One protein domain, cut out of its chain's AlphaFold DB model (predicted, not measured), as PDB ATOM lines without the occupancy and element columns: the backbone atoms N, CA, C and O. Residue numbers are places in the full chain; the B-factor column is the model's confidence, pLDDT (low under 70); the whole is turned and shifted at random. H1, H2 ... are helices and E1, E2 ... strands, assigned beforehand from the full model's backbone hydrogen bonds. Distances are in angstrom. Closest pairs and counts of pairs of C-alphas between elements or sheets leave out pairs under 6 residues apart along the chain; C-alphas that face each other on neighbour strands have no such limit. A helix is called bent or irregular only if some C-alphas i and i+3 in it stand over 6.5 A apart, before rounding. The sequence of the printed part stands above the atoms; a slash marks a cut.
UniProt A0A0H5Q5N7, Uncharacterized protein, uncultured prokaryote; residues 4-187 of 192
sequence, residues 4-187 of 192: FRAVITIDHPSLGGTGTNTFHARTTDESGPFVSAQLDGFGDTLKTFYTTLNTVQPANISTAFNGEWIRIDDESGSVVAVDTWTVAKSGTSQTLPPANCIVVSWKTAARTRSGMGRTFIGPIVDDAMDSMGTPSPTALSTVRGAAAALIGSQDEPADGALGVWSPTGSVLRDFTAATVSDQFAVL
ATOM      1  N   PHE A   4      36.494 -40.671  38.048       96.62
ATOM      2  CA  PHE A   4      36.315 -41.063  39.429       96.62
ATOM      3  C   PHE A   4      37.307 -40.340  40.324       96.62
ATOM      4  O   PHE A   4      38.393 -39.946  39.900       96.62
ATOM      5  N   ARG A   5      36.928 -40.187  41.586       97.38
ATOM      6  CA  ARG A   5      37.710 -39.564  42.642       97.38
ATOM      7  C   ARG A   5      37.883 -40.548  43.792       97.38
ATOM      8  O   ARG A   5      36.885 -41.010  44.339       97.38
ATOM      9  N   ALA A   6      39.126 -40.773  44.201       98.00
ATOM     10  CA  ALA A   6      39.483 -41.495  45.417       98.00
ATOM     11  C   ALA A   6      40.105 -40.540  46.440       98.00
ATOM     12  O   ALA A   6      40.831 -39.602  46.084       98.00
ATOM     13  N   VAL A   7      39.840 -40.791  47.720       98.25
ATOM     14  CA  VAL A   7      40.447 -40.057  48.835       98.25
ATOM     15  C   VAL A   7      41.316 -41.014  49.631       98.25
ATOM     16  O   VAL A   7      40.840 -42.017  50.151       98.25
ATOM     17  N   ILE A   8      42.595 -40.675  49.734       97.94
ATOM     18  CA  ILE A   8      43.547 -41.384  50.579       97.94
ATOM     19  C   ILE A   8      43.688 -40.602  51.874       97.94
ATOM     20  O   ILE A   8      44.044 -39.418  51.843       97.94
ATOM     21  N   THR A   9      43.402 -41.251  52.997       96.88
ATOM     22  CA  THR A   9      43.549 -40.661  54.326       96.88
ATOM     23  C   THR A   9      44.947 -40.910  54.866       96.88
ATOM     24  O   THR A   9      45.577 -41.935  54.597       96.88
ATOM     25  N   ILE A  10      45.451 -39.930  55.603       94.06
ATOM     26  CA  ILE A  10      46.752 -39.943  56.252       94.06
ATOM     27  C   ILE A  10      46.535 -39.511  57.698       94.06
ATOM     28  O   ILE A  10      46.273 -38.340  57.971       94.06
ATOM     29  N   ASP A  11      46.675 -40.455  58.618       92.75
ATOM     30  CA  ASP A  11      46.478 -40.236  60.045       92.75
ATOM     31  C   ASP A  11      47.797 -40.395  60.790       92.75
ATOM     32  O   ASP A  11      48.557 -41.331  60.556       92.75
ATOM     33  N   HIS A  12      48.081 -39.477  61.706       89.50
ATOM     34  CA  HIS A  12      49.247 -39.540  62.578       89.50
ATOM     35  C   HIS A  12      48.932 -38.805  63.885       89.50
ATOM     36  O   HIS A  12      48.320 -37.740  63.821       89.50
ATOM     37  N   PRO A  13      49.386 -39.280  65.062       86.50
ATOM     38  CA  PRO A  13      49.062 -38.650  66.346       86.50
ATOM     39  C   PRO A  13      49.458 -37.172  66.480       86.50
ATOM     40  O   PRO A  13      48.871 -36.451  67.279       86.50
ATOM     41  N   SER A  14      50.464 -36.712  65.726       83.00
ATOM     42  CA  SER A  14      50.879 -35.298  65.727       83.00
ATOM     43  C   SER A  14      50.058 -34.404  64.796       83.00
ATOM     44  O   SER A  14      50.158 -33.180  64.889       83.00
ATOM     45  N   LEU A  15      49.254 -34.979  63.900       81.94
ATOM     46  CA  LEU A  15      48.292 -34.215  63.121       81.94
ATOM     47  C   LEU A  15      47.087 -33.934  64.027       81.94
ATOM     48  O   LEU A  15      46.483 -34.854  64.567       81.94
ATOM     49  N   GLY A  16      46.691 -32.669  64.175       83.50
ATOM     50  CA  GLY A  16      45.459 -32.293  64.891       83.50
ATOM     51  C   GLY A  16      44.156 -32.715  64.183       83.50
ATOM     52  O   GLY A  16      43.110 -32.134  64.452       83.50
ATOM     53  N   GLY A  17      44.227 -33.660  63.239       88.00
ATOM     54  CA  GLY A  17      43.156 -34.147  62.371       88.00
ATOM     55  C   GLY A  17      43.700 -35.069  61.268       88.00
ATOM     56  O   GLY A  17      44.888 -35.383  61.244       88.00
ATOM     57  N   THR A  18      42.844 -35.477  60.333       90.44
ATOM     58  CA  THR A  18      43.218 -36.360  59.216       90.44
ATOM     59  C   THR A  18      43.742 -35.560  58.025       90.44
ATOM     60  O   THR A  18      43.068 -34.665  57.509       90.44
ATOM     61  N   GLY A  19      44.942 -35.898  57.552       91.69
ATOM     62  CA  GLY A  19      45.448 -35.443  56.261       91.69
ATOM     63  C   GLY A  19      44.771 -36.204  55.123       91.69
ATOM     64  O   GLY A  19      44.448 -37.379  55.263       91.69
ATOM     65  N   THR A  20      44.547 -35.557  53.980       95.38
ATOM     66  CA  THR A  20      43.963 -36.229  52.811       95.38
ATOM     67  C   THR A  20      44.697 -35.866  51.530       95.38
ATOM     68  O   THR A  20      45.095 -34.720  51.321       95.38
ATOM     69  N   ASN A  21      44.858 -36.857  50.658       96.94
ATOM     70  CA  ASN A  21      45.271 -36.665  49.276       96.94
ATOM     71  C   ASN A  21      44.173 -37.213  48.363       96.94
ATOM     72  O   ASN A  21      43.741 -38.355  48.509       96.94
ATOM     73  N   THR A  22      43.727 -36.400  47.411       97.44
ATOM     74  CA  THR A  22      42.679 -36.775  46.457       97.44
ATOM     75  C   THR A  22      43.299 -37.114  45.110       97.44
ATOM     76  O   THR A  22      44.043 -36.308  44.548       97.44
ATOM     77  N   PHE A  23      42.948 -38.279  44.575       97.88
ATOM     78  CA  PHE A  23      43.351 -38.727  43.246       97.88
ATOM     79  C   PHE A  23      42.134 -38.831  42.340       97.88
ATOM     80  O   PHE A  23      41.024 -39.086  42.805       97.88
ATOM     81  N   HIS A  24      42.360 -38.625  41.046       97.31
ATOM     82  CA  HIS A  24      41.335 -38.798  40.031       97.31
ATOM     83  C   HIS A  24      41.796 -39.828  39.012       97.31
ATOM     84  O   HIS A  24      42.967 -39.816  38.628       97.31
ATOM     85  N   ALA A  25      40.874 -40.673  38.573       96.56
ATOM     86  CA  ALA A  25      41.096 -41.684  37.552       96.56
ATOM     87  C   ALA A  25      40.067 -41.526  36.434       96.56
ATOM     88  O   ALA A  25      38.909 -41.209  36.705       96.56
ATOM     89  N   ARG A  26      40.472 -41.762  35.186       94.69
ATOM     90  CA  ARG A  26      39.548 -42.017  34.075       94.69
ATOM     91  C   ARG A  26      39.564 -43.504  33.744       94.69
ATOM     92  O   ARG A  26      40.640 -44.100  33.711       94.69
ATOM     93  N   THR A  27      38.400 -44.065  33.453       94.00
ATOM     94  CA  THR A  27      38.261 -45.434  32.932       94.00
ATOM     95  C   THR A  27      37.867 -45.392  31.460       94.00
ATOM     96  O   THR A  27      37.343 -44.383  30.968       94.00
ATOM     97  N   THR A  28      38.155 -46.465  30.730       89.88
ATOM     98  CA  THR A  28      37.728 -46.616  29.329       89.88
ATOM     99  C   THR A  28      36.266 -47.011  29.207       89.88
ATOM    100  O   THR A  28      35.586 -46.537  28.298       89.88
ATOM    101  N   ASP A  29      35.770 -47.785  30.167       84.69
ATOM    102  CA  ASP A  29      34.386 -48.239  30.212       84.69
ATOM    103  C   ASP A  29      33.494 -47.301  31.032       84.69
ATOM    104  O   ASP A  29      33.936 -46.680  32.000       84.69
ATOM    105  N   GLU A  30      32.216 -47.206  30.649       78.00
ATOM    106  CA  GLU A  30      31.228 -46.330  31.300       78.00
ATOM    107  C   GLU A  30      30.485 -46.993  32.467       78.00
ATOM    108  O   GLU A  30      29.931 -46.296  33.318       78.00
ATOM    109  N   SER A  31      30.430 -48.328  32.508       76.81
ATOM    110  CA  SER A  31      29.745 -49.081  33.563       76.81
ATOM    111  C   SER A  31      30.132 -50.564  33.564       76.81
ATOM    112  O   SER A  31      30.722 -51.071  32.611       76.81
ATOM    113  N   GLY A  32      29.752 -51.271  34.630       75.69
ATOM    114  CA  GLY A  32      29.876 -52.726  34.727       75.69
ATOM    115  C   GLY A  32      31.149 -53.207  35.433       75.69
ATOM    116  O   GLY A  32      31.918 -52.405  35.962       75.69
ATOM    117  N   PRO A  33      31.374 -54.533  35.470       76.12
ATOM    118  CA  PRO A  33      32.444 -55.144  36.265       76.12
ATOM    119  C   PRO A  33      33.857 -54.732  35.825       76.12
ATOM    120  O   PRO A  33      34.777 -54.740  36.639       76.12
ATOM    121  N   PHE A  34      34.033 -54.329  34.564       84.56
ATOM    122  CA  PHE A  34      35.315 -53.845  34.047       84.56
ATOM    123  C   PHE A  34      35.754 -52.526  34.692       84.56
ATOM    124  O   PHE A  34      36.933 -52.359  34.994       84.56
ATOM    125  N   VAL A  35      34.806 -51.633  34.994       90.31
ATOM    126  CA  VAL A  35      35.090 -50.372  35.695       90.31
ATOM    127  C   VAL A  35      35.634 -50.656  37.093       90.31
ATOM    128  O   VAL A  35      36.666 -50.107  37.464       90.31
ATOM    129  N   SER A  36      34.997 -51.556  37.847       91.19
ATOM    130  CA  SER A  36      35.476 -51.948  39.179       91.19
ATOM    131  C   SER A  36      36.883 -52.541  39.129       91.19
ATOM    132  O   SER A  36      37.719 -52.139  39.926       91.19
ATOM    133  N   ALA A  37      37.176 -53.420  38.165       92.44
ATOM    134  CA  ALA A  37      38.506 -54.014  38.017       92.44
ATOM    135  C   ALA A  37      39.594 -52.975  37.675       92.44
ATOM    136  O   ALA A  37      40.692 -53.024  38.227       92.44
ATOM    137  N   GLN A  38      39.300 -52.003  36.803       93.62
ATOM    138  CA  GLN A  38      40.239 -50.914  36.502       93.62
ATOM    139  C   GLN A  38      40.487 -50.020  37.724       93.62
ATOM    140  O   GLN A  38      41.627 -49.664  38.021       93.62
ATOM    141  N   LEU A  39      39.422 -49.664  38.446       95.38
ATOM    142  CA  LEU A  39      39.502 -48.843  39.654       95.38
ATOM    143  C   LEU A  39      40.236 -49.553  40.799       95.38
ATOM    144  O   LEU A  39      40.950 -48.897  41.559       95.38
ATOM    145  N   ASP A  40      40.106 -50.873  40.893       95.56
ATOM    146  CA  ASP A  40      40.866 -51.707  41.821       95.56
ATOM    147  C   ASP A  40      42.364 -51.697  41.472       95.56
ATOM    148  O   ASP A  40      43.195 -51.376  42.320       95.56
ATOM    149  N   GLY A  41      42.709 -51.850  40.186       95.06
ATOM    150  CA  GLY A  41      44.089 -51.707  39.701       95.06
ATOM    151  C   GLY A  41      44.705 -50.325  39.978       95.06
ATOM    152  O   GLY A  41      45.877 -50.212  40.355       95.06
ATOM    153  N   PHE A  42      43.916 -49.245  39.878       96.50
ATOM    154  CA  PHE A  42      44.359 -47.922  40.335       96.50
ATOM    155  C   PHE A  42      44.530 -47.858  41.857       96.50
ATOM    156  O   PHE A  42      45.476 -47.229  42.337       96.50
ATOM    157  N   GLY A  43      43.650 -48.512  42.617       96.69
ATOM    158  CA  GLY A  43      43.782 -48.685  44.061       96.69
ATOM    159  C   GLY A  43      45.114 -49.335  44.440       96.69
ATOM    160  O   GLY A  43      45.833 -48.797  45.285       96.69
ATOM    161  N   ASP A  44      45.492 -50.418  43.762       96.44
ATOM    162  CA  ASP A  44      46.761 -51.127  43.961       96.44
ATOM    163  C   ASP A  44      47.986 -50.310  43.535       96.44
ATOM    164  O   ASP A  44      49.015 -50.299  44.227       96.44
ATOM    165  N   THR A  45      47.874 -49.548  42.447       96.44
ATOM    166  CA  THR A  45      48.904 -48.581  42.041       96.44
ATOM    167  C   THR A  45      49.150 -47.548  43.147       96.44
ATOM    168  O   THR A  45      50.295 -47.287  43.533       96.44
ATOM    169  N   LEU A  46      48.080 -46.978  43.713       97.25
ATOM    170  CA  LEU A  46      48.179 -46.013  44.811       97.25
ATOM    171  C   LEU A  46      48.735 -46.664  46.084       97.25
ATOM    172  O   LEU A  46      49.601 -46.080  46.741       97.25
ATOM    173  N   LYS A  47      48.314 -47.889  46.408       97.25
ATOM    174  CA  LYS A  47      48.859 -48.669  47.526       97.25
ATOM    175  C   LYS A  47      50.365 -48.876  47.381       97.25
ATOM    176  O   LYS A  47      51.107 -48.662  48.341       97.25
ATOM    177  N   THR A  48      50.835 -49.234  46.187       96.62
ATOM    178  CA  THR A  48      52.262 -49.431  45.880       96.62
ATOM    179  C   THR A  48      53.054 -48.132  46.016       96.62
ATOM    180  O   THR A  48      54.115 -48.109  46.654       96.62
ATOM    181  N   PHE A  49      52.509 -47.027  45.497       96.94
ATOM    182  CA  PHE A  49      53.074 -45.689  45.675       96.94
ATOM    183  C   PHE A  49      53.265 -45.363  47.159       96.94
ATOM    184  O   PHE A  49      54.384 -45.068  47.584       96.94
ATOM    185  N   TYR A  50      52.218 -45.494  47.977       96.88
ATOM    186  CA  TYR A  50      52.319 -45.215  49.410       96.88
ATOM    187  C   TYR A  50      53.183 -46.223  50.167       96.88
ATOM    188  O   TYR A  50      53.841 -45.828  51.123       96.88
ATOM    189  N   THR A  51      53.246 -47.483  49.742       95.94
ATOM    190  CA  THR A  51      54.133 -48.495  50.343       95.94
ATOM    191  C   THR A  51      55.605 -48.154  50.121       95.94
ATOM    192  O   THR A  51      56.427 -48.295  51.022       95.94
ATOM    193  N   THR A  52      55.956 -47.609  48.956       95.38
ATOM    194  CA  THR A  52      57.336 -47.174  48.676       95.38
ATOM    195  C   THR A  52      57.748 -45.992  49.564       95.38
ATOM    196  O   THR A  52      58.901 -45.884  49.984       95.38
ATOM    197  N   LEU A  53      56.789 -45.137  49.931       94.56
ATOM    198  CA  LEU A  53      57.008 -44.006  50.837       94.56
ATOM    199  C   LEU A  53      57.216 -44.413  52.307       94.56
ATOM    200  O   LEU A  53      57.510 -43.550  53.132       94.56
ATOM    201  N   ASN A  54      57.123 -45.701  52.655       89.94
ATOM    202  CA  ASN A  54      57.304 -46.186  54.030       89.94
ATOM    203  C   ASN A  54      58.655 -45.810  54.647       89.94
ATOM    204  O   ASN A  54      58.752 -45.707  55.864       89.94
ATOM    205  N   THR A  55      59.687 -45.613  53.826       88.62
ATOM    206  CA  THR A  55      61.037 -45.268  54.300       88.62
ATOM    207  C   THR A  55      61.197 -43.792  54.666       88.62
ATOM    208  O   THR A  55      62.136 -43.449  55.375       88.62
ATOM    209  N   VAL A  56      60.293 -42.917  54.207       93.62
ATOM    210  CA  VAL A  56      60.336 -41.467  54.482       93.62
ATOM    211  C   VAL A  56      59.254 -41.014  55.466       93.62
ATOM    212  O   VAL A  56      59.234 -39.854  55.871       93.62
ATOM    213  N   GLN A  57      58.353 -41.917  55.855       93.56
ATOM    214  CA  GLN A  57      57.252 -41.667  56.781       93.56
ATOM    215  C   GLN A  57      57.461 -42.457  58.088       93.56
ATOM    216  O   GLN A  57      58.008 -43.558  58.048       93.56
ATOM    217  N   PRO A  58      57.051 -41.921  59.252       91.81
ATOM    218  CA  PRO A  58      57.256 -42.575  60.552       91.81
ATOM    219  C   PRO A  58      56.463 -43.875  60.700       91.81
ATOM    220  O   PRO A  58      55.484 -44.078  59.996       91.81
ATOM    221  N   ALA A  59      56.804 -44.750  61.650       89.94
ATOM    222  CA  ALA A  59      56.018 -45.977  61.880       89.94
ATOM    223  C   ALA A  59      54.574 -45.717  62.350       89.94
ATOM    224  O   ALA A  59      53.682 -46.512  62.073       89.94
ATOM    225  N   ASN A  60      54.326 -44.600  63.039       87.88
ATOM    226  CA  ASN A  60      53.028 -44.308  63.662       87.88
ATOM    227  C   ASN A  60      52.026 -43.619  62.723       87.88
ATOM    228  O   ASN A  60      50.974 -43.165  63.177       87.88
ATOM    229  N   ILE A  61      52.357 -43.470  61.440       91.25
ATOM    230  CA  ILE A  61      51.433 -42.931  60.439       91.25
ATOM    231  C   ILE A  61      50.634 -44.074  59.818       91.25
ATOM    232  O   ILE A  61      51.174 -45.120  59.465       91.25
ATOM    233  N   SER A  62      49.336 -43.864  59.669       92.56
ATOM    234  CA  SER A  62      48.455 -44.734  58.904       92.56
ATOM    235  C   SER A  62      48.139 -44.046  57.587       92.56
ATOM    236  O   SER A  62      47.788 -42.867  57.561       92.56
ATOM    237  N   THR A  63      48.289 -44.762  56.477       95.88
ATOM    238  CA  THR A  63      47.784 -44.310  55.180       95.88
ATOM    239  C   THR A  63      46.794 -45.334  54.674       95.88
ATOM    240  O   THR A  63      47.164 -46.500  54.519       95.88
ATOM    241  N   ALA A  64      45.559 -44.912  54.434       97.25
ATOM    242  CA  ALA A  64      44.476 -45.825  54.115       97.25
ATOM    243  C   ALA A  64      43.622 -45.329  52.950       97.25
ATOM    244  O   ALA A  64      43.475 -44.130  52.706       97.25
ATOM    245  N   PHE A  65      43.044 -46.295  52.250       98.19
ATOM    246  CA  PHE A  65      42.005 -46.102  51.260       98.19
ATOM    247  C   PHE A  65      40.769 -46.880  51.691       98.19
ATOM    248  O   PHE A  65      40.845 -48.073  51.988       98.19
ATOM    249  N   ASN A  66      39.625 -46.200  51.710       97.69
ATOM    250  CA  ASN A  66      38.351 -46.780  52.121       97.69
ATOM    251  C   ASN A  66      37.676 -47.624  51.027       97.69
ATOM    252  O   ASN A  66      36.564 -48.089  51.247       97.69
ATOM    253  N   GLY A  67      38.323 -47.815  49.872       97.56
ATOM    254  CA  GLY A  67      37.780 -48.605  48.769       97.56
ATOM    255  C   GLY A  67      36.711 -47.877  47.954       97.56
ATOM    256  O   GLY A  67      36.048 -48.512  47.145       97.56
ATOM    257  N   GLU A  68      36.503 -46.571  48.142       97.81
ATOM    258  CA  GLU A  68      35.437 -45.842  47.450       97.81
ATOM    259  C   GLU A  68      35.976 -44.945  46.335       97.81
ATOM    260  O   GLU A  68      36.734 -43.995  46.560       97.81
ATOM    261  N   TRP A  69      35.500 -45.204  45.120       97.31
ATOM    262  CA  TRP A  69      35.668 -44.330  43.969       97.31
ATOM    263  C   TRP A  69      34.352 -43.627  43.661       97.31
ATOM    264  O   TRP A  69      33.365 -44.254  43.284       97.31
ATOM    265  N   ILE A  70      34.337 -42.306  43.807       96.50
ATOM    266  CA  ILE A  70      33.148 -41.485  43.567       96.50
ATOM    267  C   ILE A  70      33.217 -40.940  42.147       96.50
ATOM    268  O   ILE A  70      34.180 -40.251  41.809       96.50
ATOM    269  N   ARG A  71      32.207 -41.210  41.327       95.06
ATOM    270  CA  ARG A  71      32.070 -40.616  40.000       95.06
ATOM    271  C   ARG A  71      31.775 -39.120  40.122       95.06
ATOM    272  O   ARG A  71      30.970 -38.709  40.952       95.06
ATOM    273  N   ILE A  72      32.478 -38.302  39.341       94.19
ATOM    274  CA  ILE A  72      32.414 -36.833  39.442       94.19
ATOM    275  C   ILE A  72      32.052 -36.130  38.132       94.19
ATOM    276  O   ILE A  72      31.858 -34.916  38.132       94.19
ATOM    277  N   ASP A  73      32.004 -36.857  37.019       85.44
ATOM    278  CA  ASP A  73      31.548 -36.342  35.726       85.44
ATOM    279  C   ASP A  73      30.022 -36.417  35.559       85.44
ATOM    280  O   ASP A  73      29.497 -35.879  34.586       85.44
ATOM    281  N   ASP A  74      29.315 -37.058  36.494       83.19
ATOM    282  CA  ASP A  74      27.861 -37.146  36.509       83.19
ATOM    283  C   ASP A  74      27.252 -36.481  37.754       83.19
ATOM    284  O   ASP A  74      27.873 -36.364  38.808       83.19
ATOM    285  N   GLU A  75      26.006 -36.016  37.633       78.88
ATOM    286  CA  GLU A  75      25.267 -35.442  38.769       78.88
ATOM    287  C   GLU A  75      24.831 -36.515  39.780       78.88
ATOM    288  O   GLU A  75      24.423 -36.188  40.893       78.88
ATOM    289  N   SER A  76      24.913 -37.796  39.400       80.12
ATOM    290  CA  SER A  76      24.469 -38.911  40.236       80.12
ATOM    291  C   SER A  76      25.392 -39.154  41.430       80.12
ATOM    292  O   SER A  76      24.928 -39.639  42.462       80.12
ATOM    293  N   GLY A  77      26.683 -38.813  41.308       83.31
ATOM    294  CA  GLY A  77      27.668 -39.046  42.363       83.31
ATOM    295  C   GLY A  77      27.833 -40.530  42.685       83.31
ATOM    296  O   GLY A  77      28.054 -40.886  43.844       83.31
ATOM    297  N   SER A  78      27.662 -41.397  41.681       92.50
ATOM    298  CA  SER A  78      27.698 -42.848  41.868       92.50
ATOM    299  C   SER A  78      29.009 -43.305  42.511       92.50
ATOM    300  O   SER A  78      30.091 -42.815  42.189       92.50
ATOM    301  N   VAL A  79      28.911 -44.251  43.445       94.06
ATOM    302  CA  VAL A  79      30.066 -44.805  44.157       94.06
ATOM    303  C   VAL A  79      30.333 -46.210  43.647       94.06
ATOM    304  O   VAL A  79      29.432 -47.048  43.616       94.06
ATOM    305  N   VAL A  80      31.581 -46.468  43.271       95.00
ATOM    306  CA  VAL A  80      32.078 -47.801  42.940       95.00
ATOM    307  C   VAL A  80      32.991 -48.254  44.071       95.00
ATOM    308  O   VAL A  80      33.998 -47.608  44.359       95.00
ATOM    309  N   ALA A  81      32.613 -49.354  44.720       96.31
ATOM    310  CA  ALA A  81      33.417 -49.981  45.759       96.31
ATOM    311  C   ALA A  81      34.468 -50.918  45.142       96.31
ATOM    312  O   ALA A  81      34.165 -51.653  44.198       96.31
ATOM    313  N   VAL A  82      35.678 -50.886  45.692       96.00
ATOM    314  CA  VAL A  82      36.829 -51.744  45.371       96.00
ATOM    315  C   VAL A  82      37.525 -52.167  46.670       96.00
ATOM    316  O   VAL A  82      37.058 -51.815  47.761       96.00
ATOM    317  N   ASP A  83      38.638 -52.897  46.587       97.19
ATOM    318  CA  ASP A  83      39.320 -53.371  47.785       97.19
ATOM    319  C   ASP A  83      39.893 -52.216  48.623       97.19
ATOM    320  O   ASP A  83      40.569 -51.293  48.153       97.19
ATOM    321  N   THR A  84      39.625 -52.278  49.927       98.12
ATOM    322  CA  THR A  84      40.204 -51.353  50.905       98.12
ATOM    323  C   THR A  84      41.645 -51.740  51.200       98.12
ATOM    324  O   THR A  84      41.984 -52.925  51.244       98.12
ATOM    325  N   TRP A  85      42.485 -50.768  51.537       98.12
ATOM    326  CA  TRP A  85      43.824 -51.072  52.023       98.12
ATOM    327  C   TRP A  85      44.306 -50.067  53.053       98.12
ATOM    328  O   TRP A  85      43.946 -48.892  53.038       98.12
ATOM    329  N   THR A  86      45.204 -50.544  53.908       96.94
ATOM    330  CA  THR A  86      45.995 -49.722  54.818       96.94
ATOM    331  C   THR A  86      47.453 -50.102  54.635       96.94
ATOM    332  O   THR A  86      47.800 -51.284  54.611       96.94
ATOM    333  N   VAL A  87      48.320 -49.106  54.493       94.06
ATOM    334  CA  VAL A  87      49.762 -49.318  54.399       94.06
ATOM    335  C   VAL A  87      50.353 -49.237  55.799       94.06
ATOM    336  O   VAL A  87      50.401 -48.159  56.389       94.06
ATOM    337  N   ALA A  88      50.823 -50.374  56.317       80.25
ATOM    338  CA  ALA A  88      51.619 -50.411  57.539       80.25
ATOM    339  C   ALA A  88      52.990 -49.763  57.292       80.25
ATOM    340  O   ALA A  88      53.607 -49.983  56.246       80.25
ATOM    341  N   LYS A  89      53.461 -48.961  58.248       79.81
ATOM    342  CA  LYS A  89      54.678 -48.152  58.125       79.81
ATOM    343  C   LYS A  89      55.735 -48.637  59.107       79.81
ATOM    344  O   LYS A  89      55.415 -49.118  60.187       79.81
ATOM    345  N   SER A  90      56.999 -48.528  58.709       73.19
ATOM    346  CA  SER A  90      58.137 -49.111  59.433       73.19
ATOM    347  C   SER A  90      59.240 -48.099  59.762       73.19
ATOM    348  O   SER A  90      60.350 -48.509  60.090       73.19
ATOM    349  N   GLY A  91      58.977 -46.796  59.617       65.94
ATOM    350  CA  GLY A  91      59.951 -45.740  59.907       65.94
ATOM    351  C   GLY A  91      60.258 -45.579  61.399       65.94
ATOM    352  O   GLY A  91      59.636 -46.200  62.258       65.94
ATOM    353  N   THR A  92      61.206 -44.709  61.735       72.06
ATOM    354  CA  THR A  92      61.474 -44.325  63.128       72.06
ATOM    355  C   THR A  92      60.285 -43.553  63.723       72.06
ATOM    356  O   THR A  92      59.421 -43.040  63.009       72.06
ATOM    357  N   SER A  93      60.195 -43.492  65.056       74.38
ATOM    358  CA  SER A  93      59.106 -42.773  65.742       74.38
ATOM    359  C   SER A  93      59.308 -41.255  65.784       74.38
ATOM    360  O   SER A  93      58.359 -40.527  66.079       74.38
ATOM    361  N   GLN A  94      60.529 -40.768  65.537       87.94
ATOM    362  CA  GLN A  94      60.814 -39.336  65.516       87.94
ATOM    363  C   GLN A  94      60.339 -38.733  64.195       87.94
ATOM    364  O   GLN A  94      60.497 -39.312  63.122       87.94
ATOM    365  N   THR A  95      59.683 -37.579  64.289       91.44
ATOM    366  CA  THR A  95      59.041 -36.927  63.148       91.44
ATOM    367  C   THR A  95      59.386 -35.460  63.117       91.44
ATOM    368  O   THR A  95      59.464 -34.799  64.154       91.44
ATOM    369  N   LEU A  96      59.536 -34.936  61.907       91.38
ATOM    370  CA  LEU A  96      59.522 -33.502  61.689       91.38
ATOM    371  C   LEU A  96      58.130 -32.938  62.023       91.38
ATOM    372  O   LEU A  96      57.127 -33.655  61.919       91.38
ATOM    373  N   PRO A  97      58.037 -31.640  62.374       89.56
ATOM    374  CA  PRO A  97      56.752 -30.973  62.528       89.56
ATOM    375  C   PRO A  97      55.840 -31.238  61.318       89.56
ATOM    376  O   PRO A  97      56.316 -31.140  60.186       89.56
ATOM    377  N   PRO A  98      54.534 -31.504  61.508       86.75
ATOM    378  CA  PRO A  98      53.622 -31.832  60.407       86.75
ATOM    379  C   PRO A  98      53.513 -30.777  59.304       86.75
ATOM    380  O   PRO A  98      53.043 -31.069  58.209       86.75
ATOM    381  N   ALA A  99      53.942 -29.547  59.591       87.00
ATOM    382  CA  ALA A  99      54.034 -28.481  58.606       87.00
ATOM    383  C   ALA A  99      55.086 -28.752  57.518       87.00
ATOM    384  O   ALA A  99      55.015 -28.106  56.478       87.00
ATOM    385  N   ASN A 100      56.036 -29.668  57.743       91.62
ATOM    386  CA  ASN A 100      57.088 -30.032  56.798       91.62
ATOM    387  C   ASN A 100      56.640 -31.208  55.927       91.62
ATOM    388  O   ASN A 100      56.703 -32.367  56.339       91.62
ATOM    389  N   CYS A 101      56.234 -30.901  54.697       94.44
ATOM    390  CA  CYS A 101      55.843 -31.909  53.715       94.44
ATOM    391  C   CYS A 101      56.787 -31.909  52.512       94.44
ATOM    392  O   CYS A 101      57.154 -30.849  51.999       94.44
ATOM    393  N   ILE A 102      57.108 -33.095  51.996       96.44
ATOM    394  CA  ILE A 102      57.678 -33.228  50.650       96.44
ATOM    395  C   ILE A 102      56.519 -33.158  49.655       96.44
ATOM    396  O   ILE A 102      55.503 -33.827  49.829       96.44
ATOM    397  N   VAL A 103      56.641 -32.343  48.606       96.81
ATOM    398  CA  VAL A 103      55.554 -32.147  47.633       96.81
ATOM    399  C   VAL A 103      55.909 -32.758  46.293       96.81
ATOM    400  O   VAL A 103      56.890 -32.366  45.657       96.81
ATOM    401  N   VAL A 104      55.044 -33.658  45.830       97.62
ATOM    402  CA  VAL A 104      55.054 -34.147  44.454       97.62
ATOM    403  C   VAL A 104      54.143 -33.248  43.630       97.62
ATOM    404  O   VAL A 104      52.945 -33.166  43.883       97.62
ATOM    405  N   SER A 105      54.713 -32.541  42.657       96.88
ATOM    406  CA  SER A 105      53.950 -31.796  41.654       96.88
ATOM    407  C   SER A 105      53.766 -32.659  40.414       96.88
ATOM    408  O   SER A 105      54.735 -32.929  39.698       96.88
ATOM    409  N   TRP A 106      52.528 -33.061  40.155       96.38
ATOM    410  CA  TRP A 106      52.141 -33.843  38.987       96.38
ATOM    411  C   TRP A 106      51.958 -32.931  37.782       96.38
ATOM    412  O   TRP A 106      51.305 -31.887  37.870       96.38
ATOM    413  N   LYS A 107      52.543 -33.321  36.653       95.06
ATOM    414  CA  LYS A 107      52.490 -32.590  35.391       95.06
ATOM    415  C   LYS A 107      51.703 -33.390  34.371       95.06
ATOM    416  O   LYS A 107      51.835 -34.608  34.275       95.06
ATOM    417  N   THR A 108      50.941 -32.670  33.569       94.56
ATOM    418  CA  THR A 108      50.169 -33.225  32.461       94.56
ATOM    419  C   THR A 108      50.762 -32.756  31.132       94.56
ATOM    420  O   THR A 108      51.607 -31.853  31.114       94.56
ATOM    421  N   ALA A 109      50.334 -33.349  30.013       89.38
ATOM    422  CA  ALA A 109      50.803 -32.947  28.682       89.38
ATOM    423  C   ALA A 109      50.583 -31.443  28.425       89.38
ATOM    424  O   ALA A 109      51.427 -30.756  27.844       89.38
ATOM    425  N   ALA A 110      49.476 -30.902  28.943       80.62
ATOM    426  CA  ALA A 110      49.236 -29.471  28.993       80.62
ATOM    427  C   ALA A 110      50.015 -28.856  30.166       80.62
ATOM    428  O   ALA A 110      49.586 -28.898  31.317       80.62
ATOM    429  N   ARG A 111      51.155 -28.220  29.875       73.00
ATOM    430  CA  ARG A 111      52.006 -27.526  30.865       73.00
ATOM    431  C   ARG A 111      51.404 -26.201  31.375       73.00
ATOM    432  O   ARG A 111      52.118 -25.219  31.568       73.00
ATOM    433  N   THR A 112      50.090 -26.143  31.564       79.50
ATOM    434  CA  THR A 112      49.382 -24.972  32.094       79.50
ATOM    435  C   THR A 112      49.336 -25.018  33.620       79.50
ATOM    436  O   THR A 112      49.438 -26.081  34.232       79.50
ATOM    437  N   ARG A 113      49.118 -23.867  34.271       74.69
ATOM    438  CA  ARG A 113      48.939 -23.808  35.736       74.69
ATOM    439  C   ARG A 113      47.741 -24.628  36.230       74.69
ATOM    440  O   ARG A 113      47.778 -25.129  37.345       74.69
ATOM    441  N   SER A 114      46.698 -24.758  35.410       74.88
ATOM    442  CA  SER A 114      45.501 -25.557  35.702       74.88
ATOM    443  C   SER A 114      45.683 -27.055  35.435       74.88
ATOM    444  O   SER A 114      44.851 -27.849  35.859       74.88
ATOM    445  N   GLY A 115      46.757 -27.450  34.745       80.25
ATOM    446  CA  GLY A 115      47.122 -28.839  34.468       80.25
ATOM    447  C   GLY A 115      48.150 -29.397  35.450       80.25
ATOM    448  O   GLY A 115      48.881 -30.317  35.086       80.25
ATOM    449  N   MET A 116      48.258 -28.818  36.650       86.38
ATOM    450  CA  MET A 116      49.199 -29.245  37.683       86.38
ATOM    451  C   MET A 116      48.467 -29.714  38.938       86.38
ATOM    452  O   MET A 116      47.714 -28.955  39.545       86.38
ATOM    453  N   GLY A 117      48.738 -30.953  39.343       92.06
ATOM    454  CA  GLY A 117      48.282 -31.526  40.609       92.06
ATOM    455  C   GLY A 117      49.384 -31.471  41.661       92.06
ATOM    456  O   GLY A 117      50.566 -31.339  41.329       92.06
ATOM    457  N   ARG A 118      49.018 -31.587  42.939       95.31
ATOM    458  CA  ARG A 118      49.984 -31.714  44.035       95.31
ATOM    459  C   ARG A 118      49.543 -32.783  45.017       95.31
ATOM    460  O   ARG A 118      48.379 -32.815  45.394       95.31
ATOM    461  N   THR A 119      50.500 -33.585  45.458       96.38
ATOM    462  CA  THR A 119      50.349 -34.507  46.584       96.38
ATOM    463  C   THR A 119      51.347 -34.099  47.652       96.38
ATOM    464  O   THR A 119      52.532 -33.906  47.362       96.38
ATOM    465  N   PHE A 120      50.856 -33.938  48.876       95.12
ATOM    466  CA  PHE A 120      51.677 -33.594  50.030       95.12
ATOM    467  C   PHE A 120      52.005 -34.879  50.782       95.12
ATOM    468  O   PHE A 120      51.109 -35.634  51.156       95.12
ATOM    469  N   ILE A 121      53.297 -35.134  50.962       94.69
ATOM    470  CA  ILE A 121      53.815 -36.296  51.674       94.69
ATOM    471  C   ILE A 121      54.295 -35.820  53.038       94.69
ATOM    472  O   ILE A 121      55.254 -35.054  53.131       94.69
ATOM    473  N   GLY A 122      53.608 -36.266  54.082       91.44
ATOM    474  CA  GLY A 122      53.954 -36.004  55.471       91.44
ATOM    475  C   GLY A 122      53.009 -36.749  56.423       91.44
ATOM    476  O   GLY A 122      52.016 -37.301  55.949       91.44
ATOM    477  N   PRO A 123      53.286 -36.768  57.739       91.69
ATOM    478  CA  PRO A 123      54.535 -36.339  58.372       91.69
ATOM    479  C   PRO A 123      55.761 -37.123  57.880       91.69
ATOM    480  O   PRO A 123      55.630 -38.223  57.341       91.69
ATOM    481  N   ILE A 124      56.943 -36.526  58.026       93.06
ATOM    482  CA  ILE A 124      58.222 -37.049  57.524       93.06
ATOM    483  C   ILE A 124      59.116 -37.436  58.710       93.06
ATOM    484  O   ILE A 124      59.088 -36.756  59.738       93.06
ATOM    485  N   VAL A 125      59.885 -38.521  58.584       93.62
ATOM    486  CA  VAL A 125      60.895 -38.906  59.593       93.62
ATOM    487  C   VAL A 125      62.015 -37.869  59.669       93.62
ATOM    488  O   VAL A 125      62.360 -37.245  58.669       93.62
ATOM    489  N   ASP A 126      62.594 -37.670  60.844       92.94
ATOM    490  CA  ASP A 126      63.707 -36.735  61.045       92.94
ATOM    491  C   ASP A 126      64.951 -37.084  60.210       92.94
ATOM    492  O   ASP A 126      65.537 -36.191  59.601       92.94
ATOM    493  N   ASP A 127      65.270 -38.373  60.061       92.50
ATOM    494  CA  ASP A 127      66.374 -38.876  59.221       92.50
ATOM    495  C   ASP A 127      66.204 -38.578  57.714       92.50
ATOM    496  O   ASP A 127      67.138 -38.701  56.914       92.50
ATOM    497  N   ALA A 128      65.002 -38.179  57.289       93.06
ATOM    498  CA  ALA A 128      64.750 -37.719  55.928       93.06
ATOM    499  C   ALA A 128      65.102 -36.233  55.733       93.06
ATOM    500  O   ALA A 128      64.925 -35.722  54.628       93.06
ATOM    501  N   MET A 129      65.615 -35.553  56.760       95.19
ATOM    502  CA  MET A 129      66.202 -34.216  56.688       95.19
ATOM    503  C   MET A 129      67.732 -34.310  56.642       95.19
ATOM    504  O   MET A 129      68.344 -35.096  57.359       95.19
ATOM    505  N   ASP A 130      68.366 -33.511  55.792       94.88
ATOM    506  CA  ASP A 130      69.819 -33.363  55.782       94.88
ATOM    507  C   ASP A 130      70.306 -32.310  56.797       94.88
ATOM    508  O   ASP A 130      69.535 -31.646  57.491       94.88
ATOM    509  N   SER A 131      71.624 -32.127  56.871       94.81
ATOM    510  CA  SER A 131      72.248 -31.141  57.759       94.81
ATOM    511  C   SER A 131      71.947 -29.681  57.399       94.81
ATOM    512  O   SER A 131      72.219 -28.798  58.211       94.81
ATOM    513  N   MET A 132      71.395 -29.413  56.213       93.88
ATOM    514  CA  MET A 132      71.005 -28.077  55.754       93.88
ATOM    515  C   MET A 132      69.532 -27.767  56.053       93.88
ATOM    516  O   MET A 132      69.065 -26.665  55.761       93.88
ATOM    517  N   GLY A 133      68.796 -28.708  56.653       93.38
ATOM    518  CA  GLY A 133      67.375 -28.551  56.947       93.38
ATOM    519  C   GLY A 133      66.467 -28.783  55.735       93.38
ATOM    520  O   GLY A 133      65.308 -28.364  55.748       93.38
ATOM    521  N   THR A 134      66.972 -29.431  54.682       96.00
ATOM    522  CA  THR A 134      66.218 -29.803  53.476       96.00
ATOM    523  C   THR A 134      65.960 -31.309  53.415       96.00
ATOM    524  O   THR A 134      66.574 -32.067  54.164       96.00
ATOM    525  N   PRO A 135      65.027 -31.793  52.570       97.12
ATOM    526  CA  PRO A 135      64.869 -33.223  52.344       97.12
ATOM    527  C   PRO A 135      66.181 -33.866  51.878       97.12
ATOM    528  O   PRO A 135      66.802 -33.400  50.921       97.12
ATOM    529  N   SER A 136      66.573 -34.968  52.511       96.88
ATOM    530  CA  SER A 136      67.813 -35.667  52.195       96.88
ATOM    531  C   SER A 136      67.797 -36.230  50.764       96.88
ATOM    532  O   SER A 136      66.732 -36.579  50.236       96.88
ATOM    533  N   PRO A 137      68.967 -36.390  50.111       96.88
ATOM    534  CA  PRO A 137      69.041 -36.976  48.772       96.88
ATOM    535  C   PRO A 137      68.379 -38.359  48.677       96.88
ATOM    536  O   PRO A 137      67.721 -38.655  47.679       96.88
ATOM    537  N   THR A 138      68.496 -39.177  49.729       95.94
ATOM    538  CA  THR A 138      67.841 -40.487  49.830       95.94
ATOM    539  C   THR A 138      66.322 -40.346  49.837       95.94
ATOM    540  O   THR A 138      65.652 -40.991  49.034       95.94
ATOM    541  N   ALA A 139      65.771 -39.456  50.671       96.06
ATOM    542  CA  ALA A 139      64.330 -39.220  50.726       96.06
ATOM    543  C   ALA A 139      63.786 -38.694  49.389       96.06
ATOM    544  O   ALA A 139      62.780 -39.194  48.879       96.06
ATOM    545  N   LEU A 140      64.485 -37.738  48.766       97.75
ATOM    546  CA  LEU A 140      64.133 -37.230  47.440       97.75
ATOM    547  C   LEU A 140      64.177 -38.328  46.376       97.75
ATOM    548  O   LEU A 140      63.285 -38.383  45.531       97.75
ATOM    549  N   SER A 141      65.187 -39.201  46.410       97.88
ATOM    550  CA  SER A 141      65.298 -40.338  45.494       97.88
ATOM    551  C   SER A 141      64.130 -41.308  45.662       97.88
ATOM    552  O   SER A 141      63.515 -41.683  44.665       97.88
ATOM    553  N   THR A 142      63.760 -41.651  46.901       97.38
ATOM    554  CA  THR A 142      62.596 -42.504  47.192       97.38
ATOM    555  C   THR A 142      61.312 -41.900  46.633       97.38
ATOM    556  O   THR A 142      60.584 -42.567  45.900       97.38
ATOM    557  N   VAL A 143      61.033 -40.626  46.930       97.88
ATOM    558  CA  VAL A 143      59.786 -39.971  46.497       97.88
ATOM    559  C   VAL A 143      59.741 -39.821  44.972       97.88
ATOM    560  O   VAL A 143      58.695 -40.039  44.362       97.88
ATOM    561  N   ARG A 144      60.871 -39.488  44.330       98.25
ATOM    562  CA  ARG A 144      60.976 -39.418  42.862       98.25
ATOM    563  C   ARG A 144      60.777 -40.788  42.218       98.25
ATOM    564  O   ARG A 144      60.058 -40.872  41.228       98.25
ATOM    565  N   GLY A 145      61.371 -41.836  42.788       98.25
ATOM    566  CA  GLY A 145      61.205 -43.216  42.335       98.25
ATOM    567  C   GLY A 145      59.754 -43.681  42.431       98.25
ATOM    568  O   GLY A 145      59.208 -44.164  41.445       98.25
ATOM    569  N   ALA A 146      59.096 -43.440  43.570       97.94
ATOM    570  CA  ALA A 146      57.679 -43.753  43.759       97.94
ATOM    571  C   ALA A 146      56.788 -43.017  42.744       97.94
ATOM    572  O   ALA A 146      55.908 -43.620  42.134       97.94
ATOM    573  N   ALA A 147      57.032 -41.721  42.524       98.19
ATOM    574  CA  ALA A 147      56.266 -40.932  41.562       98.19
ATOM    575  C   ALA A 147      56.474 -41.402  40.112       98.19
ATOM    576  O   ALA A 147      55.515 -41.446  39.346       98.19
ATOM    577  N   ALA A 148      57.704 -41.763  39.737       98.00
ATOM    578  CA  ALA A 148      58.001 -42.320  38.420       98.00
ATOM    579  C   ALA A 148      57.331 -43.688  38.218       98.00
ATOM    580  O   ALA A 148      56.760 -43.920  37.157       98.00
ATOM    581  N   ALA A 149      57.344 -44.551  39.239       97.12
ATOM    582  CA  ALA A 149      56.675 -45.849  39.200       97.12
ATOM    583  C   ALA A 149      55.155 -45.707  39.030       97.12
ATOM    584  O   ALA A 149      54.590 -46.363  38.165       97.12
ATOM    585  N   LEU A 150      54.512 -44.793  39.770       96.81
ATOM    586  CA  LEU A 150      53.074 -44.518  39.633       96.81
ATOM    587  C   LEU A 150      52.700 -44.038  38.225       96.81
ATOM    588  O   LEU A 150      51.631 -44.370  37.728       96.81
ATOM    589  N   ILE A 151      53.548 -43.222  37.592       96.50
ATOM    590  CA  ILE A 151      53.323 -42.776  36.208       96.50
ATOM    591  C   ILE A 151      53.531 -43.941  35.234       96.50
ATOM    592  O   ILE A 151      52.764 -44.086  34.291       96.50
ATOM    593  N   GLY A 152      54.546 -44.776  35.466       95.12
ATOM    594  CA  GLY A 152      54.843 -45.932  34.621       95.12
ATOM    595  C   GLY A 152      53.799 -47.050  34.691       95.12
ATOM    596  O   GLY A 152      53.684 -47.804  33.734       95.12
ATOM    597  N   SER A 153      53.028 -47.149  35.777       91.69
ATOM    598  CA  SER A 153      51.984 -48.170  35.942       91.69
ATOM    599  C   SER A 153      50.606 -47.740  35.427       91.69
ATOM    600  O   SER A 153      49.639 -48.482  35.579       91.69
ATOM    601  N   GLN A 154      50.474 -46.550  34.824       83.31
ATOM    602  CA  GLN A 154      49.172 -46.056  34.355       83.31
ATOM    603  C   GLN A 154      48.584 -46.867  33.201       83.31
ATOM    604  O   GLN A 154      47.368 -46.882  33.061       83.31
ATOM    605  N   ASP A 155      49.423 -47.558  32.427       76.94
ATOM    606  CA  ASP A 155      48.982 -48.378  31.296       76.94
ATOM    607  C   ASP A 155      48.465 -49.767  31.733       76.94
ATOM    608  O   ASP A 155      47.875 -50.487  30.930       76.94
ATOM    609  N   GLU A 156      48.665 -50.169  32.996       76.75
ATOM    610  CA  GLU A 156      48.242 -51.491  33.485       76.75
ATOM    611  C   GLU A 156      46.706 -51.657  33.542       76.75
ATOM    612  O   GLU A 156      46.208 -52.712  33.138       76.75
ATOM    613  N   PRO A 157      45.907 -50.651  33.964       75.00
ATOM    614  CA  PRO A 157      44.449 -50.763  34.030       75.00
ATOM    615  C   PRO A 157      43.774 -50.438  32.686       75.00
ATOM    616  O   PRO A 157      43.040 -49.456  32.568       75.00
ATOM    617  N   ALA A 158      44.004 -51.275  31.669       78.12
ATOM    618  CA  ALA A 158      43.222 -51.333  30.423       78.12
ATOM    619  C   ALA A 158      42.893 -49.955  29.787       78.12
ATOM    620  O   ALA A 158      41.729 -49.614  29.549       78.12
ATOM    621  N   ASP A 159      43.942 -49.168  29.516       83.19
ATOM    622  CA  ASP A 159      43.921 -47.839  28.867       83.19
ATOM    623  C   ASP A 159      43.252 -46.695  29.676       83.19
ATOM    624  O   ASP A 159      43.014 -45.586  29.162       83.19
ATOM    625  N   GLY A 160      42.946 -46.925  30.958       90.62
ATOM    626  CA  GLY A 160      42.617 -45.864  31.912       90.62
ATOM    627  C   GLY A 160      43.842 -45.014  32.291       90.62
ATOM    628  O   GLY A 160      44.953 -45.273  31.852       90.62
ATOM    629  N   ALA A 161      43.655 -43.974  33.112       94.75
ATOM    630  CA  ALA A 161      44.790 -43.214  33.656       94.75
ATOM    631  C   ALA A 161      44.452 -42.459  34.948       94.75
ATOM    632  O   ALA A 161      43.323 -41.995  35.133       94.75
ATOM    633  N   LEU A 162      45.463 -42.243  35.797       96.62
ATOM    634  CA  LEU A 162      45.406 -41.266  36.889       96.62
ATOM    635  C   LEU A 162      45.788 -39.874  36.374       96.62
ATOM    636  O   LEU A 162      46.732 -39.719  35.594       96.62
ATOM    637  N   GLY A 163      45.099 -38.835  36.846       95.69
ATOM    638  CA  GLY A 163      45.317 -37.493  36.316       95.69
ATOM    639  C   GLY A 163      44.842 -36.327  37.172       95.69
ATOM    640  O   GLY A 163      44.325 -36.460  38.282       95.69
ATOM    641  N   VAL A 164      45.045 -35.133  36.618       95.75
ATOM    642  CA  VAL A 164      44.550 -33.866  37.154       95.75
ATOM    643  C   VAL A 164      43.172 -33.599  36.560       95.75
ATOM    644  O   VAL A 164      43.044 -33.344  35.359       95.75
ATOM    645  N   TRP A 165      42.144 -33.621  37.405       94.69
ATOM    646  CA  TRP A 165      40.797 -33.217  37.019       94.69
ATOM    647  C   TRP A 165      40.669 -31.693  36.939       94.69
ATOM    648  O   TRP A 165      41.102 -30.966  37.834       94.69
ATOM    649  N   SER A 166      40.047 -31.203  35.867       91.69
ATOM    650  CA  SER A 166      39.737 -29.790  35.672       91.69
ATOM    651  C   SER A 166      38.226 -29.599  35.565       91.69
ATOM    652  O   SER A 166      37.679 -29.815  34.484       91.69
ATOM    653  N   PRO A 167      37.560 -29.126  36.636       90.06
ATOM    654  CA  PRO A 167      36.113 -28.913  36.629       90.06
ATOM    655  C   PRO A 167      35.661 -27.930  35.544       90.06
ATOM    656  O   PRO A 167      34.624 -28.115  34.929       90.06
ATOM    657  N   THR A 168      36.464 -26.898  35.261       89.12
ATOM    658  CA  THR A 168      36.142 -25.880  34.247       89.12
ATOM    659  C   THR A 168      36.099 -26.439  32.827       89.12
ATOM    660  O   THR A 168      35.340 -25.946  32.003       89.12
ATOM    661  N   GLY A 169      36.950 -27.419  32.521       87.94
ATOM    662  CA  GLY A 169      37.005 -28.033  31.195       87.94
ATOM    663  C   GLY A 169      36.308 -29.385  31.120       87.94
ATOM    664  O   GLY A 169      36.403 -30.015  30.072       87.94
ATOM    665  N   SER A 170      35.716 -29.852  32.226       90.38
ATOM    666  CA  SER A 170      35.210 -31.217  32.413       90.38
ATOM    667  C   SER A 170      36.135 -32.282  31.815       90.38
ATOM    668  O   SER A 170      35.699 -33.199  31.126       90.38
ATOM    669  N   VAL A 171      37.443 -32.120  32.038       91.50
ATOM    670  CA  VAL A 171      38.475 -32.961  31.427       91.50
ATOM    671  C   VAL A 171      39.492 -33.404  32.467       91.50
ATOM    672  O   VAL A 171      40.008 -32.591  33.246       91.50
ATOM    673  N   LEU A 172      39.798 -34.699  32.454       94.12
ATOM    674  CA  LEU A 172      40.932 -35.266  33.166       94.12
ATOM    675  C   LEU A 172      42.153 -35.237  32.250       94.12
ATOM    676  O   LEU A 172      42.073 -35.585  31.075       94.12
ATOM    677  N   ARG A 173      43.278 -34.775  32.790       94.62
ATOM    678  CA  ARG A 173      44.557 -34.749  32.087       94.62
ATOM    679  C   ARG A 173      45.526 -35.687  32.784       94.62
ATOM    680  O   ARG A 173      45.825 -35.479  33.958       94.62
ATOM    681  N   ASP A 174      46.015 -36.669  32.052       95.25
ATOM    682  CA  ASP A 174      46.831 -37.756  32.591       95.25
ATOM    683  C   ASP A 174      48.157 -37.248  33.165       95.25
ATOM    684  O   ASP A 174      48.731 -36.256  32.683       95.25
ATOM    685  N   PHE A 175      48.657 -37.922  34.202       96.31
ATOM    686  CA  PHE A 175      50.002 -37.644  34.686       96.31
ATOM    687  C   PHE A 175      51.022 -38.142  33.660       96.31
ATOM    688  O   PHE A 175      51.060 -39.303  33.296       96.31
ATOM    689  N   THR A 176      51.888 -37.241  33.214       95.62
ATOM    690  CA  THR A 176      52.928 -37.536  32.205       95.62
ATOM    691  C   THR A 176      54.333 -37.331  32.752       95.62
ATOM    692  O   THR A 176      55.312 -37.814  32.192       95.62
ATOM    693  N   ALA A 177      54.456 -36.578  33.844       95.62
ATOM    694  CA  ALA A 177      55.701 -36.365  34.558       95.62
ATOM    695  C   ALA A 177      55.405 -35.929  35.997       95.62
ATOM    696  O   ALA A 177      54.319 -35.439  36.309       95.62
ATOM    697  N   ALA A 178      56.408 -36.024  36.862       97.25
ATOM    698  CA  ALA A 178      56.367 -35.466  38.205       97.25
ATOM    699  C   ALA A 178      57.636 -34.663  38.490       97.25
ATOM    700  O   ALA A 178      58.700 -34.909  37.922       97.25
ATOM    701  N   THR A 179      57.529 -33.691  39.389       96.81
ATOM    702  CA  THR A 179      58.687 -33.024  39.993       96.81
ATOM    703  C   THR A 179      58.531 -32.976  41.497       96.81
ATOM    704  O   THR A 179      57.455 -32.643  41.990       96.81
ATOM    705  N   VAL A 180      59.617 -33.259  42.209       97.50
ATOM    706  CA  VAL A 180      59.680 -33.225  43.671       97.50
ATOM    707  C   VAL A 180      60.605 -32.088  44.079       97.50
ATOM    708  O   VAL A 180      61.757 -32.063  43.633       97.50
ATOM    709  N   SER A 181      60.086 -31.154  44.879       94.25
ATOM    710  CA  SER A 181      60.865 -30.021  45.393       94.25
ATOM    711  C   SER A 181      61.955 -30.514  46.338       94.25
ATOM    712  O   SER A 181      61.720 -31.416  47.136       94.25
ATOM    713  N   ASP A 182      63.122 -29.887  46.282       95.44
ATOM    714  CA  ASP A 182      64.249 -30.062  47.208       95.44
ATOM    715  C   ASP A 182      64.092 -29.240  48.500       95.44
ATOM    716  O   ASP A 182      65.034 -29.065  49.264       95.44
ATOM    717  N   GLN A 183      62.891 -28.729  48.751       95.19
ATOM    718  CA  GLN A 183      62.542 -27.948  49.926       95.19
ATOM    719  C   GLN A 183      61.245 -28.501  50.496       95.19
ATOM    720  O   GLN A 183      60.344 -28.894  49.745       95.19
ATOM    721  N   PHE A 184      61.135 -28.501  51.822       93.62
ATOM    722  CA  PHE A 184      59.860 -28.774  52.466       93.62
ATOM    723  C   PHE A 184      58.871 -27.663  52.114       93.62
ATOM    724  O   PHE A 184      59.182 -26.472  52.190       93.62
ATOM    725  N   ALA A 185      57.652 -28.042  51.743       89.56
ATOM    726  CA  ALA A 185      56.564 -27.086  51.702       89.56
ATOM    727  C   ALA A 185      56.093 -26.848  53.130       89.56
ATOM    728  O   ALA A 185      55.601 -27.775  53.765       89.56
ATOM    729  N   VAL A 186      56.217 -25.607  53.597       76.62
ATOM    730  CA  VAL A 186      55.690 -25.198  54.899       76.62
ATOM    731  C   VAL A 186      54.214 -24.850  54.744       76.62
ATOM    732  O   VAL A 186      53.854 -23.804  54.194       76.62
ATOM    733  N   LEU A 187      53.350 -25.736  55.234       72.50
ATOM    734  CA  LEU A 187      51.900 -25.542  55.255       72.50
ATOM    735  C   LEU A 187      51.496 -24.640  56.427       72.50
ATOM    736  O   LEU A 187      50.903 -25.092  57.401       72.50
TER     737      LEU A 187
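This is residues 4 to 187 of the 192 residues of an uncharacterized protein of uncultured prokaryote (UniProt A0A0H5Q5N7). What shape appears first? A strongly twisted sheet of eight strands, E1 to E6 with E9 and E10, curls round the long helix H1, and a smaller sheet, E8, E7 and E11, has its strand E8 next to E2 and E9. H2 covers one face of the smaller sheet and runs side by side with H1, opposite ways. What is the make-up? The 184 printed residues, class mixed, hold E1 E2 H1 E3 E4 E5 E6 E7 E8 H2 E9 E10 E11 in that order; the large sheet is branched, the small one runs E8 E7 E11, both antiparallel. They are compact, radius of gyration of the C-alphas 16.4 A, spans 51 by 33 by 28 A.

Where is the large sheet? E1, residues 4 to 11, is 23.0 A long from C-alpha 4 at (36.315, -41.063, 39.429), and E2, 19 to 26, is 23.9 A. E3 is 62 to 65, E4 68 to 71, E5 79 to 81, E6 85 to 87, E9 161 to 166 and E10 171 to 174. Where is the rest? H1, 33 to 55, is 35.2 A long and only just irregular, C-alphas 52 and 55 being 7.0 A apart; H2, 137 to 152, is 22.0 A. E7, 100 to 107, is 22.0 A, E8 is 116 to 121, and E11, 177 to 180, ends at (59.680, -33.225, 43.671).

How is the large sheet joined? E2 lies on one side of E1, a hairpin with N 6 and O 23 2.9 A apart; E3, N 9 to O 64 2.9 A, and E4, N 5 to O 70 2.8 A, lie on the other. Further neighbours, each antiparallel, are E9 and E2, with N 26 and O 161 2.9 A apart, E6 and E3, with N 65 and O 85 2.9 A apart, E5 and E4, a hairpin with N 69 and O 80 2.9 A apart, and E10 and E9, a hairpin with N 164 and O 173 2.8 A apart. What of the small sheet? E7 and E8 are a hairpin with N 104 and O 119 within hydrogen-bond range at 3.0 A, E7 and E11 are antiparallel neighbours with N 105 and O 179 within hydrogen-bond range at 2.8 A, and the two sheets form a sandwich, face to face, their best planes 32 degrees apart. How do the helices stand? H1, with residues 45 to 55 alone, touches H2 at a shallow tilt of 10 degrees, opposite ways, the closest C-alphas, Phe 49 and Ala 146, being 5.4 A apart. H2 is on the small sheet, two layers, helix over one face, at a height of 8.4 A, over E7 and E11; every O i to N i+4 pair is within hydrogen-bond range in H2, 17 of 19 in H1.

How large is it? The two C-alphas farthest apart, those of Gly 32 and Ser 131, are 52.8 A apart, and the printed part has no cut. Which links are long, and where is confidence low? E6 to E7, 12 residues, and E8 to H2, 15 residues, are long links; residue 91 alone is under 70, and the printed part's mean pLDDT is 91.5.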